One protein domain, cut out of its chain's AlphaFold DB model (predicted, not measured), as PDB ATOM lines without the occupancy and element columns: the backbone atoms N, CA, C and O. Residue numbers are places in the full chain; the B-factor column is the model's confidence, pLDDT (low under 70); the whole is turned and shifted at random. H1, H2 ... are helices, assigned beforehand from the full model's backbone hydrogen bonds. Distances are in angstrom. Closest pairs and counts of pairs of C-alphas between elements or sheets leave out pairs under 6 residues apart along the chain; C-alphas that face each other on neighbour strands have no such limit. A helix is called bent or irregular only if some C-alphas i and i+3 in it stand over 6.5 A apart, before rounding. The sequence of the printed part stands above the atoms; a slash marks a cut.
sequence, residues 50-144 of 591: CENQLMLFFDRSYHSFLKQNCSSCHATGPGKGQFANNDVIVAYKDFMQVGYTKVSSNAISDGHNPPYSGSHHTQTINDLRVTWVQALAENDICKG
ATOM      1  N   CYS A  50      22.704 -12.780 -27.042       77.19
ATOM      2  CA  CYS A  50      23.853 -12.101 -27.639       77.19
ATOM      3  C   CYS A  50      24.794 -13.090 -28.339       77.19
ATOM      4  O   CYS A  50      25.161 -12.897 -29.499       77.19
ATOM      5  N   GLU A  51      25.126 -14.201 -27.677       80.44
ATOM      6  CA  GLU A  51      25.900 -15.274 -28.298       80.44
ATOM      7  C   GLU A  51      25.156 -15.910 -29.476       80.44
ATOM      8  O   GLU A  51      25.779 -16.199 -30.493       80.44
ATOM      9  N   ASN A  52      23.832 -16.063 -29.395       78.50
ATOM     10  CA  ASN A  52      23.023 -16.577 -30.495       78.50
ATOM     11  C   ASN A  52      23.163 -15.703 -31.750       78.50
ATOM     12  O   ASN A  52      23.350 -16.220 -32.851       78.50
ATOM     13  N   GLN A  53      23.150 -14.376 -31.595       77.31
ATOM     14  CA  GLN A  53      23.378 -13.450 -32.709       77.31
ATOM     15  C   GLN A  53      24.784 -13.594 -33.307       77.31
ATOM     16  O   GLN A  53      24.929 -13.616 -34.533       77.31
ATOM     17  N   LEU A  54      25.806 -13.742 -32.460       84.31
ATOM     18  CA  LEU A  54      27.186 -13.943 -32.903       84.31
ATOM     19  C   LEU A  54      27.382 -15.300 -33.606       84.31
ATOM     20  O   LEU A  54      28.080 -15.379 -34.616       84.31
ATOM     21  N   MET A  55      26.720 -16.356 -33.130       87.56
ATOM     22  CA  MET A  55      26.722 -17.684 -33.755       87.56
ATOM     23  C   MET A  55      26.029 -17.681 -35.115       87.56
ATOM     24  O   MET A  55      26.573 -18.206 -36.084       87.56
ATOM     25  N   LEU A  56      24.869 -17.031 -35.220       80.62
ATOM     26  CA  LEU A  56      24.190 -16.835 -36.501       80.62
ATOM     27  C   LEU A  56      25.045 -16.002 -37.463       80.62
ATOM     28  O   LEU A  56      24.956 -16.175 -38.679       80.62
ATOM     29  N   PHE A  57      25.860 -15.075 -36.947       85.50
ATOM     30  CA  PHE A  57      26.824 -14.334 -37.759       85.50
ATOM     31  C   PHE A  57      27.940 -15.244 -38.263       85.50
ATOM     32  O   PHE A  57      28.266 -15.214 -39.451       85.50
ATOM     33  N   PHE A  58      28.513 -16.070 -37.391       93.06
ATOM     34  CA  PHE A  58      29.521 -17.055 -37.775       93.06
ATOM     35  C   PHE A  58      29.008 -17.986 -38.878       93.06
ATOM     36  O   PHE A  58      29.702 -18.166 -39.880       93.06
ATOM     37  N   ASP A  59      27.782 -18.498 -38.731       92.19
ATOM     38  CA  ASP A  59      27.154 -19.430 -39.673       92.19
ATOM     39  C   ASP A  59      27.112 -18.882 -41.109       92.19
ATOM     40  O   ASP A  59      27.549 -19.521 -42.068       92.19
ATOM     41  N   ARG A  60      26.666 -17.629 -41.255       85.44
ATOM     42  CA  ARG A  60      26.551 -16.961 -42.560       85.44
ATOM     43  C   ARG A  60      27.868 -16.412 -43.116       85.44
ATOM     44  O   ARG A  60      27.893 -15.980 -44.263       85.44
ATOM     45  N   SER A  61      28.935 -16.380 -42.317       89.75
ATOM     46  CA  SER A  61      30.219 -15.769 -42.686       89.75
ATOM     47  C   SER A  61      31.338 -16.812 -42.752       89.75
ATOM     48  O   SER A  61      31.457 -17.545 -43.738       89.75
ATOM     49  N   TYR A  62      32.158 -16.900 -41.704       93.75
ATOM     50  CA  TYR A  62      33.295 -17.805 -41.620       93.75
ATOM     51  C   TYR A  62      32.884 -19.257 -41.834       93.75
ATOM     52  O   TYR A  62      33.555 -19.955 -42.586       93.75
ATOM     53  N   HIS A  63      31.783 -19.721 -41.247       95.88
ATOM     54  CA  HIS A  63      31.370 -21.117 -41.364       95.88
ATOM     55  C   HIS A  63      31.102 -21.528 -42.817       95.88
ATOM     56  O   HIS A  63      31.601 -22.560 -43.264       95.88
ATOM     57  N   SER A  64      30.402 -20.686 -43.586       93.19
ATOM     58  CA  SER A  64      30.161 -20.914 -45.016       93.19
ATOM     59  C   SER A  64      31.472 -21.048 -45.799       93.19
ATOM     60  O   SER A  64      31.647 -21.999 -46.565       93.19
ATOM     61  N   PHE A  65      32.424 -20.138 -45.573       95.50
ATOM     62  CA  PHE A  65      33.741 -20.199 -46.213       95.50
ATOM     63  C   PHE A  65      34.521 -21.461 -45.803       95.50
ATOM     64  O   PHE A  65      35.095 -22.148 -46.651       95.50
ATOM     65  N   LEU A  66      34.527 -21.787 -44.511       96.00
ATOM     66  CA  LEU A  66      35.297 -22.896 -43.947       96.00
ATOM     67  C   LEU A  66      34.737 -24.251 -44.372       96.00
ATOM     68  O   LEU A  66      35.509 -25.153 -44.689       96.00
ATOM     69  N   LYS A  67      33.415 -24.399 -44.464       95.31
ATOM     70  CA  LYS A  67      32.794 -25.618 -44.997       95.31
ATOM     71  C   LYS A  67      33.157 -25.851 -46.456       95.31
ATOM     72  O   LYS A  67      33.432 -26.986 -46.842       95.31
ATOM     73  N   GLN A  68      33.172 -24.790 -47.255       94.38
ATOM     74  CA  GLN A  68      33.471 -24.894 -48.677       94.38
ATOM     75  C   GLN A  68      34.938 -25.246 -48.934       94.38
ATOM     76  O   GLN A  68      35.221 -26.087 -49.782       94.38
ATOM     77  N   ASN A  69      35.858 -24.618 -48.200       94.62
ATOM     78  CA  ASN A  69      37.281 -24.682 -48.530       94.62
ATOM     79  C   ASN A  69      38.081 -25.579 -47.574       94.62
ATOM     80  O   ASN A  69      39.058 -26.180 -47.992       94.62
ATOM     81  N   CYS A  70      37.667 -25.743 -46.313       93.50
ATOM     82  CA  CYS A  70      38.483 -26.376 -45.266       93.50
ATOM     83  C   CYS A  70      37.890 -27.672 -44.672       93.50
ATOM     84  O   CYS A  70      38.558 -28.333 -43.869       93.50
ATOM     85  N   SER A  71      36.663 -28.061 -45.034       93.44
ATOM     86  CA  SER A  71      35.938 -29.193 -44.419       93.44
ATOM     87  C   SER A  71      36.620 -30.550 -44.594       93.44
ATOM     88  O   SER A  71      36.578 -31.374 -43.679       93.44
ATOM     89  N   SER A  72      37.324 -30.765 -45.708       88.00
ATOM     90  CA  SER A  72      38.077 -32.002 -45.973       88.00
ATOM     91  C   SER A  72      39.124 -32.308 -44.892       88.00
ATOM     92  O   SER A  72      39.423 -33.474 -44.631       88.00
ATOM     93  N   CYS A  73      39.647 -31.276 -44.221       89.50
ATOM     94  CA  CYS A  73      40.610 -31.414 -43.131       89.50
ATOM     95  C   CYS A  73      40.025 -31.081 -41.754       89.50
ATOM     96  O   CYS A  73      40.435 -31.706 -40.781       89.50
ATOM     97  N   HIS A  74      39.079 -30.140 -41.665       91.44
ATOM     98  CA  HIS A  74      38.627 -29.530 -40.406       91.44
ATOM     99  C   HIS A  74      37.138 -29.753 -40.081       91.44
ATOM    100  O   HIS A  74      36.589 -29.049 -39.237       91.44
ATOM    101  N   ALA A  75      36.461 -30.707 -40.733       87.19
ATOM    102  CA  ALA A  75      35.149 -31.196 -40.288       87.19
ATOM    103  C   ALA A  75      35.295 -32.404 -39.346       87.19
ATOM    104  O   ALA A  75      34.851 -32.372 -38.200       87.19
ATOM    105  N   THR A  76      35.969 -33.448 -39.834       82.19
ATOM    106  CA  THR A  76      36.368 -34.671 -39.105       82.19
ATOM    107  C   THR A  76      37.700 -35.231 -39.631       82.19
ATOM    108  O   THR A  76      38.024 -36.396 -39.405       82.19
ATOM    109  N   GLY A  77      38.420 -34.436 -40.429       72.69
ATOM    110  CA  GLY A  77      39.612 -34.851 -41.163       72.69
ATOM    111  C   GLY A  77      40.892 -34.829 -40.316       72.69
ATOM    112  O   GLY A  77      40.835 -34.679 -39.097       72.69
ATOM    113  N   PRO A  78      42.075 -34.965 -40.945       66.44
ATOM    114  CA  PRO A  78      43.361 -35.015 -40.237       66.44
ATOM    115  C   PRO A  78      43.797 -33.672 -39.618       66.44
ATOM    116  O   PRO A  78      44.813 -33.615 -38.921       66.44
ATOM    117  N   GLY A  79      43.088 -32.577 -39.904       71.38
ATOM    118  CA  GLY A  79      43.398 -31.247 -39.394       71.38
ATOM    119  C   GLY A  79      43.085 -31.114 -37.903       71.38
ATOM    120  O   GLY A  79      42.178 -31.745 -37.370       71.38
ATOM    121  N   LYS A  80      43.837 -30.256 -37.201       72.25
ATOM    122  CA  LYS A  80      43.519 -29.913 -35.807       72.25
ATOM    123  C   LYS A  80      42.322 -28.958 -35.774       72.25
ATOM    124  O   LYS A  80      42.379 -27.910 -36.416       72.25
ATOM    125  N   GLY A  81      41.305 -29.299 -34.986       79.25
ATOM    126  CA  GLY A  81      40.072 -28.522 -34.848       79.25
ATOM    127  C   GLY A  81      38.958 -28.959 -35.810       79.25
ATOM    128  O   GLY A  81      39.229 -29.473 -36.895       79.25
ATOM    129  N   GLN A  82      37.714 -28.752 -35.385       90.12
ATOM    130  CA  GLN A  82      36.461 -29.026 -36.088       90.12
ATOM    131  C   GLN A  82      35.717 -27.747 -36.532       90.12
ATOM    132  O   GLN A  82      34.509 -27.771 -36.751       90.12
ATOM    133  N   PHE A  83      36.411 -26.617 -36.692       92.69
ATOM    134  CA  PHE A  83      35.814 -25.332 -37.095       92.69
ATOM    135  C   PHE A  83      35.176 -25.295 -38.502       92.69
ATOM    136  O   PHE A  83      34.605 -24.274 -38.883       92.69
ATOM    137  N   ALA A  84      35.270 -26.376 -39.284       94.75
ATOM    138  CA  ALA A  84      34.583 -26.552 -40.567       94.75
ATOM    139  C   ALA A  84      33.572 -27.721 -40.547       94.75
ATOM    140  O   ALA A  84      33.226 -28.252 -41.605       94.75
ATOM    141  N   ASN A  85      33.140 -28.163 -39.358       93.88
ATOM    142  CA  ASN A  85      32.117 -29.199 -39.185       93.88
ATOM    143  C   ASN A  85      30.780 -28.780 -39.825       93.88
ATOM    144  O   ASN A  85      30.515 -27.601 -39.994       93.88
ATOM    145  N   ASN A  86      29.928 -29.739 -40.193       91.31
ATOM    146  CA  ASN A  86      28.590 -29.427 -40.699       91.31
ATOM    147  C   ASN A  86      27.645 -28.906 -39.605       91.31
ATOM    148  O   ASN A  86      26.719 -28.164 -39.931       91.31
ATOM    149  N   ASP A  87      27.878 -29.298 -38.351       91.12
ATOM    150  CA  ASP A  87      27.203 -28.764 -37.175       91.12
ATOM    151  C   ASP A  87      27.824 -27.413 -36.790       91.12
ATOM    152  O   ASP A  87      28.974 -27.330 -36.346       91.12
ATOM    153  N   VAL A  88      27.030 -26.351 -36.945       90.06
ATOM    154  CA  VAL A  88      27.429 -24.968 -36.667       90.06
ATOM    155  C   VAL A  88      27.827 -24.747 -35.207       90.06
ATOM    156  O   VAL A  88      28.714 -23.942 -34.939       90.06
ATOM    157  N   ILE A  89      27.226 -25.467 -34.255       87.25
ATOM    158  CA  ILE A  89      27.523 -25.306 -32.826       87.25
ATOM    159  C   ILE A  89      28.917 -25.862 -32.534       87.25
ATOM    160  O   ILE A  89      29.715 -25.221 -31.842       87.25
ATOM    161  N   VAL A  90      29.228 -27.037 -33.088       87.94
ATOM    162  CA  VAL A  90      30.557 -27.657 -32.988       87.94
ATOM    163  C   VAL A  90      31.602 -26.776 -33.672       87.94
ATOM    164  O   VAL A  90      32.627 -26.451 -33.067       87.94
ATOM    165  N   ALA A  91      31.314 -26.336 -34.899       91.62
ATOM    166  CA  ALA A  91      32.215 -25.499 -35.677       91.62
ATOM    167  C   ALA A  91      32.489 -24.147 -35.002       91.62
ATOM    168  O   ALA A  91      33.640 -23.725 -34.923       91.62
ATOM    169  N   TYR A  92      31.460 -23.493 -34.460       89.25
ATOM    170  CA  TYR A  92      31.583 -22.204 -33.782       89.25
ATOM    171  C   TYR A  92      32.457 -22.291 -32.530       89.25
ATOM    172  O   TYR A  92      33.377 -21.489 -32.363       89.25
ATOM    173  N   LYS A  93      32.208 -23.280 -31.660       83.12
ATOM    174  CA  LYS A  93      32.993 -23.461 -30.427       83.12
ATOM    175  C   LYS A  93      34.473 -23.639 -30.737       83.12
ATOM    176  O   LYS A  93      35.321 -22.981 -30.131       83.12
ATOM    177  N   ASP A  94      34.776 -24.480 -31.719       82.50
ATOM    178  CA  ASP A  94      36.155 -24.742 -32.108       82.50
ATOM    179  C   ASP A  94      36.789 -23.547 -32.847       82.50
ATOM    180  O   ASP A  94      37.937 -23.191 -32.584       82.50
ATOM    181  N   PHE A  95      36.029 -22.836 -33.684       85.88
ATOM    182  CA  PHE A  95      36.476 -21.599 -34.331       85.88
ATOM    183  C   PHE A  95      36.861 -20.524 -33.309       85.88
ATOM    184  O   PHE A  95      37.924 -19.907 -33.421       85.88
ATOM    185  N   MET A  96      36.036 -20.334 -32.277       81.25
ATOM    186  CA  MET A  96      36.310 -19.398 -31.185       81.25
ATOM    187  C   MET A  96      37.540 -19.805 -30.368       81.25
ATOM    188  O   MET A  96      38.305 -18.942 -29.927       81.25
ATOM    189  N   GLN A  97      37.777 -21.109 -30.215       72.06
ATOM    190  CA  GLN A  97      38.938 -21.658 -29.517       72.06
ATOM    191  C   GLN A  97      40.246 -21.503 -30.312       72.06
ATOM    192  O   GLN A  97      41.284 -21.153 -29.739       72.06
ATOM    193  N   VAL A  98      40.211 -21.741 -31.626       75.00
ATOM    194  CA  VAL A  98      41.367 -21.567 -32.522       75.00
ATOM    195  C   VAL A  98      41.672 -20.081 -32.745       75.00
ATOM    196  O   VAL A  98      42.843 -19.687 -32.748       75.00
ATOM    197  N   GLY A  99      40.627 -19.265 -32.875       75.38
ATOM    198  CA  GLY A  99      40.678 -17.825 -33.100       75.38
ATOM    199  C   GLY A  99      40.670 -17.446 -34.583       75.38
ATOM    200  O   GLY A  99      41.444 -17.976 -35.388       75.38
ATOM    201  N   TYR A 100      39.831 -16.465 -34.934       76.25
ATOM    202  CA  TYR A 100      39.605 -16.054 -36.325       76.25
ATOM    203  C   TYR A 100      40.890 -15.601 -37.030       76.25
ATOM    204  O   TYR A 100      41.066 -15.878 -38.215       76.25
ATOM    205  N   THR A 101      41.829 -14.970 -36.314       70.62
ATOM    206  CA  THR A 101      43.113 -14.508 -36.865       70.62
ATOM    207  C   THR A 101      43.943 -15.663 -37.421       70.62
ATOM    208  O   THR A 101      44.451 -15.561 -38.540       70.62
ATOM    209  N   LYS A 102      44.027 -16.773 -36.673       75.50
ATOM    210  CA  LYS A 102      44.806 -17.968 -37.030       75.50
ATOM    211  C   LYS A 102      44.147 -18.772 -38.142       75.50
ATOM    212  O   LYS A 102      44.819 -19.190 -39.083       75.50
ATOM    213  N   VAL A 103      42.830 -18.948 -38.052       85.81
ATOM    214  CA  VAL A 103      42.038 -19.565 -39.126       85.81
ATOM    215  C   VAL A 103      42.239 -18.782 -40.424       85.81
ATOM    216  O   VAL A 103      42.599 -19.349 -41.451       85.81
ATOM    217  N   SER A 104      42.138 -17.455 -40.345       81.06
ATOM    218  CA  SER A 104      42.340 -16.561 -41.483       81.06
ATOM    219  C   SER A 104      43.763 -16.600 -42.040       81.06
ATOM    220  O   SER A 104      43.934 -16.617 -43.252       81.06
ATOM    221  N   SER A 105      44.798 -16.615 -41.189       73.81
ATOM    222  CA  SER A 105      46.191 -16.660 -41.659       73.81
ATOM    223  C   SER A 105      46.518 -17.971 -42.367       73.81
ATOM    224  O   SER A 105      47.271 -17.969 -43.334       73.81
ATOM    225  N   ASN A 106      45.946 -19.082 -41.901       85.06
ATOM    226  CA  ASN A 106      46.121 -20.381 -42.537       85.06
ATOM    227  C   ASN A 106      45.334 -20.477 -43.847       85.06
ATOM    228  O   ASN A 106      45.878 -20.971 -44.827       85.06
ATOM    229  N   ALA A 107      44.112 -19.939 -43.899       86.31
ATOM    230  CA  ALA A 107      43.294 -19.925 -45.112       86.31
ATOM    231  C   ALA A 107      43.959 -19.175 -46.284       86.31
ATOM    232  O   ALA A 107      43.778 -19.561 -47.434       86.31
ATOM    233  N   ILE A 108      44.767 -18.146 -46.004       79.62
ATOM    234  CA  ILE A 108      45.484 -17.371 -47.037       79.62
ATOM    235  C   ILE A 108      46.929 -17.835 -47.270       79.62
ATOM    236  O   ILE A 108      47.637 -17.265 -48.097       79.62
ATOM    237  N   SER A 109      47.404 -18.830 -46.520       79.12
ATOM    238  CA  SER A 109      48.791 -19.290 -46.601       79.12
ATOM    239  C   SER A 109      48.966 -20.270 -47.755       79.12
ATOM    240  O   SER A 109      48.350 -21.335 -47.762       79.12
ATOM    241  N   ASP A 110      49.875 -19.964 -48.683       74.44
ATOM    242  CA  ASP A 110      50.263 -20.890 -49.761       74.44
ATOM    243  C   ASP A 110      50.987 -22.143 -49.226       74.44
ATOM    244  O   ASP A 110      51.111 -23.147 -49.918       74.44
ATOM    245  N   GLY A 111      51.441 -22.114 -47.967       71.44
ATOM    246  CA  GLY A 111      52.058 -23.258 -47.292       71.44
ATOM    247  C   GLY A 111      51.076 -24.182 -46.563       71.44
ATOM    248  O   GLY A 111      51.526 -25.107 -45.891       71.44
ATOM    249  N   HIS A 112      49.761 -23.933 -46.624       80.00
ATOM    250  CA  HIS A 112      48.762 -24.627 -45.799       80.00
ATOM    251  C   HIS A 112      47.760 -25.489 -46.591       80.00
ATOM    252  O   HIS A 112      46.555 -25.337 -46.468       80.00
ATOM    253  N   ASN A 113      48.257 -26.486 -47.324       80.12
ATOM    254  CA  ASN A 113      47.447 -27.423 -48.120       80.12
ATOM    255  C   ASN A 113      46.659 -26.790 -49.300       80.12
ATOM    256  O   ASN A 113      45.430 -26.896 -49.356       80.12
ATOM    257  N   PRO A 114      47.340 -26.178 -50.291       77.06
ATOM    258  CA  PRO A 114      46.708 -25.783 -51.555       77.06
ATOM    259  C   PRO A 114      46.032 -26.969 -52.282       77.06
ATOM    260  O   PRO A 114      46.516 -28.096 -52.178       77.06
ATOM    261  N   PRO A 115      44.948 -26.751 -53.055       84.06
ATOM    262  CA  PRO A 115      44.340 -25.461 -53.402       84.06
ATOM    263  C   PRO A 115      43.311 -24.957 -52.376       84.06
ATOM    264  O   PRO A 115      42.693 -23.931 -52.603       84.06
ATOM    265  N   TYR A 116      43.109 -25.677 -51.272       86.38
ATOM    266  CA  TYR A 116      42.112 -25.365 -50.240       86.38
ATOM    267  C   TYR A 116      42.465 -24.132 -49.390       86.38
ATOM    268  O   TYR A 116      41.617 -23.574 -48.695       86.38
ATOM    269  N   SER A 117      43.736 -23.738 -49.429       86.56
ATOM    270  CA  SER A 117      44.260 -22.491 -48.890       86.56
ATOM    271  C   SER A 117      45.140 -21.798 -49.928       86.56
ATOM    272  O   SER A 117      45.640 -22.426 -50.868       86.56
ATOM    273  N   GLY A 118      45.401 -20.510 -49.717       75.12
ATOM    274  CA  GLY A 118      46.421 -19.775 -50.456       75.12
ATOM    275  C   GLY A 118      46.087 -18.305 -50.642       75.12
ATOM    276  O   GLY A 118      44.995 -17.836 -50.314       75.12
ATOM    277  N   SER A 119      47.029 -17.571 -51.215       75.38
ATOM    278  CA  SER A 119      46.944 -16.127 -51.442       75.38
ATOM    279  C   SER A 119      45.708 -15.713 -52.254       75.38
ATOM    280  O   SER A 119      45.194 -14.607 -52.073       75.38
ATOM    281  N   HIS A 120      45.155 -16.618 -53.063       78.50
ATOM    282  CA  HIS A 120      43.906 -16.429 -53.803       78.50
ATOM    283  C   HIS A 120      42.663 -16.209 -52.911       78.50
ATOM    284  O   HIS A 120      41.678 -15.644 -53.381       78.50
ATOM    285  N   HIS A 121      42.704 -16.570 -51.621       80.00
ATOM    286  CA  HIS A 121      41.632 -16.295 -50.650       80.00
ATOM    287  C   HIS A 121      41.794 -14.968 -49.882       80.00
ATOM    288  O   HIS A 121      40.941 -14.633 -49.057       80.00
ATOM    289  N   THR A 122      42.860 -14.195 -50.130       68.94
ATOM    290  CA  THR A 122      43.212 -13.008 -49.322       68.94
ATOM    291  C   THR A 122      42.087 -11.983 -49.231       68.94
ATOM    292  O   THR A 122      41.784 -11.508 -48.139       68.94
ATOM    293  N   GLN A 123      41.443 -11.666 -50.357       56.00
ATOM    294  CA  GLN A 123      40.374 -10.667 -50.386       56.00
ATOM    295  C   GLN A 123      39.167 -11.120 -49.553       56.00
ATOM    296  O   GLN A 123      38.768 -10.424 -48.625       56.00
ATOM    297  N   THR A 124      38.658 -12.329 -49.812       69.00
ATOM    298  CA  THR A 124      37.522 -12.909 -49.080       69.00
ATOM    299  C   THR A 124      37.783 -12.968 -47.577       69.00
ATOM    300  O   THR A 124      36.919 -12.623 -46.778       69.00
ATOM    301  N   ILE A 125      38.987 -13.375 -47.172       80.69
ATOM    302  CA  ILE A 125      39.351 -13.459 -45.758       80.69
ATOM    303  C   ILE A 125      39.464 -12.076 -45.108       80.69
ATOM    304  O   ILE A 125      39.067 -11.921 -43.956       80.69
ATOM    305  N   ASN A 126      39.975 -11.064 -45.811       62.84
ATOM    306  CA  ASN A 126      40.016  -9.701 -45.279       62.84
ATOM    307  C   ASN A 126      38.605  -9.134 -45.065       62.84
ATOM    308  O   ASN A 126      38.347  -8.548 -44.015       62.84
ATOM    309  N   ASP A 127      37.679  -9.390 -45.990       59.91
ATOM    310  CA  ASP A 127      36.280  -8.966 -45.857       59.91
ATOM    311  C   ASP A 127      35.580  -9.689 -44.687       59.91
ATOM    312  O   ASP A 127      34.880  -9.072 -43.876       59.91
ATOM    313  N   LEU A 128      35.843 -10.991 -44.521       73.06
ATOM    314  CA  LEU A 128      35.361 -11.768 -43.374       73.06
ATOM    315  C   LEU A 128      35.923 -11.252 -42.044       73.06
ATOM    316  O   LEU A 128      35.190 -11.175 -41.065       73.06
ATOM    317  N   ARG A 129      37.196 -10.842 -41.995       70.94
ATOM    318  CA  ARG A 129      37.807 -10.272 -40.784       70.94
ATOM    319  C   ARG A 129      37.128  -8.978 -40.357       70.94
ATOM    320  O   ARG A 129      36.787  -8.840 -39.187       70.94
ATOM    321  N   VAL A 130      36.937  -8.044 -41.289       55.97
ATOM    322  CA  VAL A 130      36.323  -6.737 -40.999       55.97
ATOM    323  C   VAL A 130      34.915  -6.925 -40.443       55.97
ATOM    324  O   VAL A 130      34.570  -6.379 -39.396       55.97
ATOM    325  N   THR A 131      34.121  -7.754 -41.112       63.59
ATOM    326  CA  THR A 131      32.727  -7.992 -40.725       63.59
ATOM    327  C   THR A 131      32.618  -8.802 -39.427       63.59
ATOM    328  O   THR A 131      31.737  -8.546 -38.611       63.59
ATOM    329  N   TRP A 132      33.559  -9.709 -39.162       80.75
ATOM    330  CA  TRP A 132      33.639 -10.441 -37.897       80.75
ATOM    331  C   TRP A 132      34.024  -9.561 -36.707       80.75
ATOM    332  O   TRP A 132      33.447  -9.696 -35.631       80.75
ATOM    333  N   VAL A 133      34.960  -8.627 -36.887       65.50
ATOM    334  CA  VAL A 133      35.304  -7.634 -35.855       65.50
ATOM    335  C   VAL A 133      34.086  -6.780 -35.504       65.50
ATOM    336  O   VAL A 133      33.826  -6.543 -34.326       65.50
ATOM    337  N   GLN A 134      33.294  -6.387 -36.502       63.00
ATOM    338  CA  GLN A 134      32.032  -5.689 -36.269       63.00
ATOM    339  C   GLN A 134      31.019  -6.560 -35.503       63.00
ATOM    340  O   GLN A 134      30.426  -6.091 -34.536       63.00
ATOM    341  N   ALA A 135      30.867  -7.837 -35.856       70.69
ATOM    342  CA  ALA A 135      29.977  -8.749 -35.131       70.69
ATOM    343  C   ALA A 135      30.401  -8.948 -33.664       70.69
ATOM    344  O   ALA A 135      29.562  -9.023 -32.766       70.69
ATOM    345  N   LEU A 136      31.711  -8.985 -33.399       69.81
ATOM    346  CA  LEU A 136      32.241  -8.998 -32.036       69.81
ATOM    347  C   LEU A 136      31.896  -7.706 -31.275       69.81
ATOM    348  O   LEU A 136      31.666  -7.776 -30.068       69.81
ATOM    349  N   ALA A 137      31.820  -6.563 -31.965       61.09
ATOM    350  CA  ALA A 137      31.446  -5.269 -31.385       61.09
ATOM    351  C   ALA A 137      29.989  -5.264 -30.963       61.09
ATOM    352  O   ALA A 137      29.656  -4.904 -29.840       61.09
ATOM    353  N   GLU A 138      29.128  -5.717 -31.864       67.56
ATOM    354  CA  GLU A 138      27.690  -5.798 -31.650       67.56
ATOM    355  C   GLU A 138      27.356  -6.781 -30.519       67.56
ATOM    356  O   GLU A 138      26.530  -6.477 -29.659       67.56
ATOM    357  N   ASN A 139      28.062  -7.914 -30.442       73.75
ATOM    358  CA  ASN A 139      27.928  -8.853 -29.330       73.75
ATOM    359  C   ASN A 139      28.415  -8.263 -27.991       73.75
ATOM    360  O   ASN A 139      27.801  -8.526 -26.958       73.75
ATOM    361  N   ASP A 140      29.488  -7.466 -27.987       63.62
ATOM    362  CA  ASP A 140      29.948  -6.755 -26.786       63.62
ATOM    363  C   ASP A 140      28.906  -5.734 -26.306       63.62
ATOM    364  O   ASP A 140      28.515  -5.773 -25.141       63.62
ATOM    365  N   ILE A 141      28.369  -4.907 -27.213       65.12
ATOM    366  CA  ILE A 141      27.269  -3.968 -26.922       65.12
ATOM    367  C   ILE A 141      26.064  -4.713 -26.346       65.12
ATOM    368  O   ILE A 141      25.503  -4.299 -25.333       65.12
ATOM    369  N   CYS A 142      25.680  -5.833 -26.961       72.56
ATOM    370  CA  CYS A 142      24.542  -6.639 -26.521       72.56
ATOM    371  C   CYS A 142      24.705  -7.131 -25.072       72.56
ATOM    372  O   CYS A 142      23.738  -7.162 -24.313       72.56
ATOM    373  N   LYS A 143      25.937  -7.446 -24.654       70.94
ATOM    374  CA  LYS A 143      26.262  -7.873 -23.282       70.94
ATOM    375  C   LYS A 143      26.411  -6.708 -22.292       70.94
ATOM    376  O   LYS A 143      26.831  -6.928 -21.159       70.94
ATOM    377  N   GLY A 144      26.055  -5.488 -22.699       60.97
ATOM    378  CA  GLY A 144      26.176  -4.269 -21.895       60.97
ATOM    379  C   GLY A 144      27.551  -3.600 -21.978       60.97
ATOM    380  O   GLY A 144      27.852  -2.728 -21.164       60.97
TER     381      GLY A 144
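This is residues 50 to 144 of the 591 residues of an uncharacterized protein of Bdellovibrionaceae bacterium (UniProt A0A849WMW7). Two long helices, H1 and H4, run side by side in opposite directions; the short H3 lies beside H4 as the first half of a helical hairpin, and H2 crosses H1 almost at a right angle. H1 kinks sharply near residue 65, and its last part turns away from the line of its first part. The printed part has 95 residues, with four named helices in the order H1, H2, H3, H4 and no named strand; the class is all helix. It is compact, with a radius of gyration of the C-alphas of 12.9 A, yet elongated, spanning 42 by 26 by 18 A.

H1, residues 50 to 74, has a kink of 76 degrees near residue 65. H1 touches H4, residues 119 to 142, at a shallow tilt of 21 degrees, opposite ways; their closest C-alphas, of Cys 50 and Asn 139, are 5.5 A apart. With residues 55 to 63 alone, H1 touches H2, residues 88 to 98, about perpendicular at 83 degrees; the closest C-alphas, of Asp 59 and Val 88, are 6.3 A apart. H3, residues 100 to 107, and H4 form a hairpin at a shallow tilt of 12 degrees, the closest C-alphas being those of Ser 104 and Ile 125, 6.1 A apart. H1 and H3 are near each other; H2 and H4 are apart. Every O i to N i+4 pair is within hydrogen-bond range in H2 and H3, against 16 of 21 in H1 and 18 of 20 in H4.

H1 begins at C-alpha 50 (23.853, -12.101, -27.639) and measures 26.2 A; H2 measures 14.9 A and H3 10.3 A. H4, 34.8 A long, ends at C-alpha 142 (24.542, -6.639, -26.521). H1 and H4 are irregular: C-alphas 69 and 72 are 7.8 A apart, C-alphas 120 and 123 7.6 A.

The C-alphas farthest apart, of Pro 115 and Gly 144, are 42.1 A apart. The printed part has no cut; the links H1 to H2 and H3 to H4 are long. Mean pLDDT of the printed part is 80.0, and that of H4 is 69.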